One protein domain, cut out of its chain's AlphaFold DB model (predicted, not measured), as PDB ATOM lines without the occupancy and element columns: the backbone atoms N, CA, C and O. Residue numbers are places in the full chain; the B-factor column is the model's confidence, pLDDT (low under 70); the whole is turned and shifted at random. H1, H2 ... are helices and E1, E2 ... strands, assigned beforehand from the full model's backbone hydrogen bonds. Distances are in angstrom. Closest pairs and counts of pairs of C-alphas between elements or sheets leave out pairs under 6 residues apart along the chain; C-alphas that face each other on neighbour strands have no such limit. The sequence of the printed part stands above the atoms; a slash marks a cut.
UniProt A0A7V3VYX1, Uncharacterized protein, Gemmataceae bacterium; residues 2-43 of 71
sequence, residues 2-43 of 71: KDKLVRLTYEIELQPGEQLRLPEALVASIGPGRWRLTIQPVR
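Overview. This is residues 2 to 43 of the 71 residues of an uncharacterized protein of Gemmataceae bacterium (UniProt A0A7V3VYX1). The domain is a long, narrow ribbon of two antiparallel strands, E1 and E2, side by side, with a loop at one end that folds back to one side of the ribbon and bears the single-turn helix H1. At the opposite end of the ribbon the printed part begins and ends, in the tails of residues 2 to 7 and 40 to 43. The printed part has 42 residues with two named strands and one named helix, in the order E1, H1, E2 along the chain; the sheet's order is E1 - E2, and the class is mixed, helices and strands, with under half of the residues in named elements. The whole is loose, with a radius of gyration of the C-alphas of 12.8 A, and the C-alphas span 39 by 19 by 12 A.

Arrangement. Begin with the sheet, where E1, residues 8 to 14, and E2, residues 33 to 39, are antiparallel neighbours with 161 degrees between their N-to-C directions. Look first at Leu 8 and Ile 39, whose C-alphas face each other at 5.2 A; there N 8 and O 39 are 3.1 A apart and N 39 and O 8 are 2.9 A apart, both within hydrogen-bond range. At the other end of the pair, the C-alphas of Leu 14 and Gly 33 face each other at 5.5 A, and N 14 and O 33 are within hydrogen-bond range at 3.0 A. Between the strands along the chain comes H1, residues 24 to 27. A short link of 9 residues leads from E1 to H1, and a tight link of 5 residues leads from H1 to E2. H1 is too short for any pair of O i and N i+4 inside it; its one pair of O i and N i+3 is within range.

Along the chain. Find C-alpha 8 at (-7.528, 28.732, 17.261); from there E1 runs 18.9 A to C-alpha 14 at (-17.205, 30.772, 33.326). Go on to C-alpha 24 at (-28.033, 31.871, 21.068), where H1 begins; it measures 4.9 A from first to last C-alpha. E2 starts at C-alpha 33 and runs 19.3 A to C-alpha 39 at (-12.360, 27.337, 15.777).

Size, cuts and confidence. The two C-alphas farthest apart are those of Lys 2 and Pro 16, at 39.8 A, and the outline is only just a rod, with spans of 39 by 19 by 12 A. The printed part has no cut, and neither of its two links is long. The mean pLDDT of the printed part of this model is 73.2; look for values under 70 at residues 2 to 7, residue 19 and residue 24.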
ATOM      1  N   LYS A   2       0.775  34.255   3.651       46.06
ATOM      2  CA  LYS A   2      -0.123  34.530   4.786       46.06
ATOM      3  C   LYS A   2      -0.199  33.240   5.590       46.06
ATOM      4  O   LYS A   2      -0.791  32.284   5.089       46.06
ATOM      5  N   ASP A   3       0.426  33.206   6.762       51.12
ATOM      6  CA  ASP A   3       0.290  32.091   7.694       51.12
ATOM      7  C   ASP A   3      -1.194  31.843   7.940       51.12
ATOM      8  O   ASP A   3      -1.928  32.660   8.502       51.12
ATOM      9  N   LYS A   4      -1.675  30.743   7.369       57.38
ATOM     10  CA  LYS A   4      -3.079  30.379   7.401       57.38
ATOM     11  C   LYS A   4      -3.315  29.863   8.808       57.38
ATOM     12  O   LYS A   4      -2.850  28.775   9.120       57.38
ATOM     13  N   LEU A   5      -3.977  30.646   9.657       60.75
ATOM     14  CA  LEU A   5      -4.308  30.243  11.024       60.75
ATOM     15  C   LEU A   5      -5.041  28.886  10.975       60.75
ATOM     16  O   LEU A   5      -6.197  28.808  10.558       60.75
ATOM     17  N   VAL A   6      -4.331  27.799  11.296       64.62
ATOM     18  CA  VAL A   6      -4.819  26.422  11.081       64.62
ATOM     19  C   VAL A   6      -5.807  26.022  12.177       64.62
ATOM     20  O   VAL A   6      -6.724  25.238  11.927       64.62
ATOM     21  N   ARG A   7      -5.633  26.569  13.386       67.88
ATOM     22  CA  ARG A   7      -6.442  26.259  14.565       67.88
ATOM     23  C   ARG A   7      -6.334  27.378  15.595       67.88
ATOM     24  O   ARG A   7      -5.221  27.744  15.964       67.88
ATOM     25  N   LEU A   8      -7.471  27.871  16.081       74.12
ATOM     26  CA  LEU A   8      -7.528  28.732  17.261       74.12
ATOM     27  C   LEU A   8      -8.211  27.955  18.385       74.12
ATOM     28  O   LEU A   8      -9.369  27.554  18.244       74.12
ATOM     29  N   THR A   9      -7.483  27.734  19.477       76.94
ATOM     30  CA  THR A   9      -8.014  27.119  20.694       76.94
ATOM     31  C   THR A   9      -7.976  28.156  21.799       76.94
ATOM     32  O   THR A   9      -6.911  28.703  22.081       76.94
ATOM     33  N   TYR A  10      -9.124  28.418  22.412       73.62
ATOM     34  CA  TYR A  10      -9.225  29.316  23.555       73.62
ATOM     35  C   TYR A  10      -9.874  28.580  24.720       73.62
ATOM     36  O   TYR A  10     -10.780  27.760  24.528       73.62
ATOM     37  N   GLU A  11      -9.365  28.846  25.913       77.88
ATOM     38  CA  GLU A  11      -9.846  28.244  27.141       77.88
ATOM     39  C   GLU A  11     -10.389  29.340  28.039       77.88
ATOM     40  O   GLU A  11      -9.739  30.364  28.244       77.88
ATOM     41  N   ILE A  12     -11.604  29.121  28.520       81.56
ATOM     42  CA  ILE A  12     -12.305  30.054  29.387       81.56
ATOM     43  C   ILE A  12     -12.900  29.285  30.551       81.56
ATOM     44  O   ILE A  12     -13.337  28.137  30.421       81.56
ATOM     45  N   GLU A  13     -12.932  29.952  31.686       80.00
ATOM     46  CA  GLU A  13     -13.633  29.504  32.870       80.00
ATOM     47  C   GLU A  13     -14.782  30.478  33.093       80.00
ATOM     48  O   GLU A  13     -14.553  31.684  33.134       80.00
ATOM     49  N   LEU A  14     -16.008  29.957  33.143       80.38
ATOM     50  CA  LEU A  14     -17.205  30.772  33.326       80.38
ATOM     51  C   LEU A  14     -17.647  30.710  34.780       80.38
ATOM     52  O   LEU A  14     -17.968  29.629  35.290       80.38
ATOM     53  N   GLN A  15     -17.696  31.877  35.415       82.19
ATOM     54  CA  GLN A  15     -18.221  32.033  36.765       82.19
ATOM     55  C   GLN A  15     -19.756  32.166  36.759       82.19
ATOM     56  O   GLN A  15     -20.362  32.493  35.731       82.19
ATOM     57  N   PRO A  16     -20.430  31.930  37.900       74.88
ATOM     58  CA  PRO A  16     -21.872  32.133  38.008       74.88
ATOM     59  C   PRO A  16     -22.276  33.574  37.654       74.88
ATOM     60  O   PRO A  16     -21.827  34.525  38.286       74.88
ATOM     61  N   GLY A  17     -23.146  33.728  36.650       76.94
ATOM     62  CA  GLY A  17     -23.630  35.029  36.171       76.94
ATOM     63  C   GLY A  17     -22.872  35.602  34.969       76.94
ATOM     64  O   GLY A  17     -23.350  36.563  34.367       76.94
ATOM     65  N   GLU A  18     -21.745  35.008  34.564       72.62
ATOM     66  CA  GLU A  18     -21.055  35.391  33.330       72.62
ATOM     67  C   GLU A  18     -21.730  34.781  32.098       72.62
ATOM     68  O   GLU A  18     -22.125  33.614  32.088       72.62
ATOM     69  N   GLN A  19     -21.847  35.575  31.032       66.50
ATOM     70  CA  GLN A  19     -22.413  35.129  29.762       66.50
ATOM     71  C   GLN A  19     -21.375  35.166  28.648       66.50
ATOM     72  O   GLN A  19     -20.759  36.193  28.357       66.50
ATOM     73  N   LEU A  20     -21.247  34.034  27.965       70.06
ATOM     74  CA  LEU A  20     -20.448  33.899  26.762       70.06
ATOM     75  C   LEU A  20     -21.275  34.316  25.540       70.06
ATOM     76  O   LEU A  20     -22.349  33.774  25.296       70.06
ATOM     77  N   ARG A  21     -20.773  35.262  24.739       70.06
ATOM     78  CA  ARG A  21     -21.453  35.710  23.511       70.06
ATOM     79  C   ARG A  21     -21.154  34.762  22.345       70.06
ATOM     80  O   ARG A  21     -20.209  34.976  21.588       70.06
ATOM     81  N   LEU A  22     -21.960  33.715  22.210       73.62
ATOM     82  CA  LEU A  22     -22.011  32.807  21.057       73.62
ATOM     83  C   LEU A  22     -23.405  32.878  20.411       73.62
ATOM     84  O   LEU A  22     -24.289  33.537  20.959       73.62
ATOM     85  N   PRO A  23     -23.639  32.242  19.247       76.56
ATOM     86  CA  PRO A  23     -24.995  32.081  18.733       76.56
ATOM     87  C   PRO A  23     -25.923  31.521  19.818       76.56
ATOM     88  O   PRO A  23     -25.539  30.607  20.544       76.56
ATOM     89  N   GLU A  24     -27.133  32.065  19.920       69.19
ATOM     90  CA  GLU A  24     -28.033  31.871  21.068       69.19
ATOM     91  C   GLU A  24     -28.337  30.393  21.368       69.19
ATOM     92  O   GLU A  24     -28.330  29.980  22.524       69.19
ATOM     93  N   ALA A  25     -28.460  29.557  20.331       71.50
ATOM     94  CA  ALA A  25     -28.631  28.106  20.467       71.50
ATOM     95  C   ALA A  25     -27.458  27.408  21.190       71.50
ATOM     96  O   ALA A  25     -27.636  26.402  21.879       71.50
ATOM     97  N   LEU A  26     -26.247  27.945  21.041       70.38
ATOM     98  CA  LEU A  26     -25.029  27.434  21.663       70.38
ATOM     99  C   LEU A  26     -24.861  28.003  23.077       70.38
ATOM    100  O   LEU A  26     -24.400  27.301  23.965       70.38
ATOM    101  N   VAL A  27     -25.307  29.238  23.317       73.25
ATOM    102  CA  VAL A  27     -25.320  29.848  24.660       73.25
ATOM    103  C   VAL A  27     -26.327  29.150  25.571       73.25
ATOM    104  O   VAL A  27     -25.994  28.837  26.708       73.25
ATOM    105  N   ALA A  28     -27.519  28.829  25.062       73.00
ATOM    106  CA  ALA A  28     -28.566  28.142  25.822       73.00
ATOM    107  C   ALA A  28     -28.164  26.735  26.305       73.00
ATOM    108  O   ALA A  28     -28.800  26.189  27.203       73.00
ATOM    109  N   SER A  29     -27.121  26.142  25.718       71.75
ATOM    110  CA  SER A  29     -26.607  24.815  26.076       71.75
ATOM    111  C   SER A  29     -25.314  24.847  26.906       71.75
ATOM    112  O   SER A  29     -24.842  23.791  27.328       71.75
ATOM    113  N   ILE A  30     -24.753  26.033  27.180       78.19
ATOM    114  CA  ILE A  30     -23.518  26.209  27.958       78.19
ATOM    115  C   ILE A  30     -23.862  26.675  29.380       78.19
ATOM    116  O   ILE A  30     -24.421  27.748  29.579       78.19
ATOM    117  N   GLY A  31     -23.500  25.860  30.374       76.50
ATOM    118  CA  GLY A  31     -23.634  26.170  31.803       76.50
ATOM    119  C   GLY A  31     -22.311  26.579  32.479       76.50
ATOM    120  O   GLY A  31     -21.293  26.765  31.810       76.50
ATOM    121  N   PRO A  32     -22.291  26.696  33.819       81.81
ATOM    122  CA  PRO A  32     -21.070  26.968  34.581       81.81
ATOM    123  C   PRO A  32     -20.009  25.874  34.389       81.81
ATOM    124  O   PRO A  32     -20.346  24.689  34.321       81.81
ATOM    125  N   GLY A  33     -18.730  26.257  34.332       83.50
ATOM    126  CA  GLY A  33     -17.616  25.311  34.220       83.50
ATOM    127  C   GLY A  33     -16.464  25.784  33.333       83.50
ATOM    128  O   GLY A  33     -16.380  26.949  32.938       83.50
ATOM    129  N   ARG A  34     -15.560  24.849  33.021       79.38
ATOM    130  CA  ARG A  34     -14.391  25.074  32.162       79.38
ATOM    131  C   ARG A  34     -14.689  24.616  30.743       79.38
ATOM    132  O   ARG A  34     -15.015  23.450  30.518       79.38
ATOM    133  N   TRP A  35     -14.517  25.519  29.785       80.69
ATOM    134  CA  TRP A  35     -14.890  25.286  28.395       80.69
ATOM    135  C   TRP A  35     -13.690  25.429  27.465       80.69
ATOM    136  O   TRP A  35     -12.859  26.328  27.608       80.69
ATOM    137  N   ARG A  36     -13.614  24.536  26.473       80.50
ATOM    138  CA  ARG A  36     -12.599  24.559  25.415       80.50
ATOM    139  C   ARG A  36     -13.265  24.829  24.073       80.50
ATOM    140  O   ARG A  36     -13.980  23.977  23.548       80.50
ATOM    141  N   LEU A  37     -12.973  25.988  23.491       79.25
ATOM    142  CA  LEU A  37     -13.486  26.399  22.187       79.25
ATOM    143  C   LEU A  37     -12.425  26.133  21.125       79.25
ATOM    144  O   LEU A  37     -11.279  26.558  21.263       79.25
ATOM    145  N   THR A  38     -12.804  25.425  20.064       77.62
ATOM    146  CA  THR A  38     -11.933  25.201  18.904       77.62
ATOM    147  C   THR A  38     -12.592  25.782  17.667       77.62
ATOM    148  O   THR A  38     -13.640  25.302  17.238       77.62
ATOM    149  N   ILE A  39     -11.958  26.789  17.071       77.12
ATOM    150  CA  ILE A  39     -12.360  27.337  15.777       77.12
ATOM    151  C   ILE A  39     -11.389  26.799  14.733       77.12
ATOM    152  O   ILE A  39     -10.170  26.968  14.840       77.12
ATOM    153  N   GLN A  40     -11.940  26.135  13.722       76.31
ATOM    154  CA  GLN A  40     -11.174  25.580  12.616       76.31
ATOM    155  C   GLN A  40     -11.844  25.917  11.282       76.31
ATOM    156  O   GLN A  40     -13.075  25.904  11.191       76.31
ATOM    157  N   PRO A  41     -11.062  26.208  10.232       70.31
ATOM    158  CA  PRO A  41     -11.617  26.399   8.906       70.31
ATOM    159  C   PRO A  41     -12.224  25.085   8.408       70.31
ATOM    160  O   PRO A  41     -11.580  24.033   8.442       70.31
ATOM    161  N   VAL A  42     -13.448  25.152   7.885       75.75
ATOM    162  CA  VAL A  42     -14.040  24.027   7.155       75.75
ATOM    163  C   VAL A  42     -13.183  23.781   5.916       75.75
ATOM    164  O   VAL A  42     -13.077  24.640   5.036       75.75
ATOM    165  N   ARG A  43     -12.539  22.611   5.847       71.12
ATOM    166  CA  ARG A  43     -11.788  22.197   4.660       71.12
ATOM    167  C   ARG A  43     -12.787  21.900   3.548       71.12
ATOM    168  O   ARG A  43     -13.366  20.822   3.504       71.12
TER     169      ARG A  43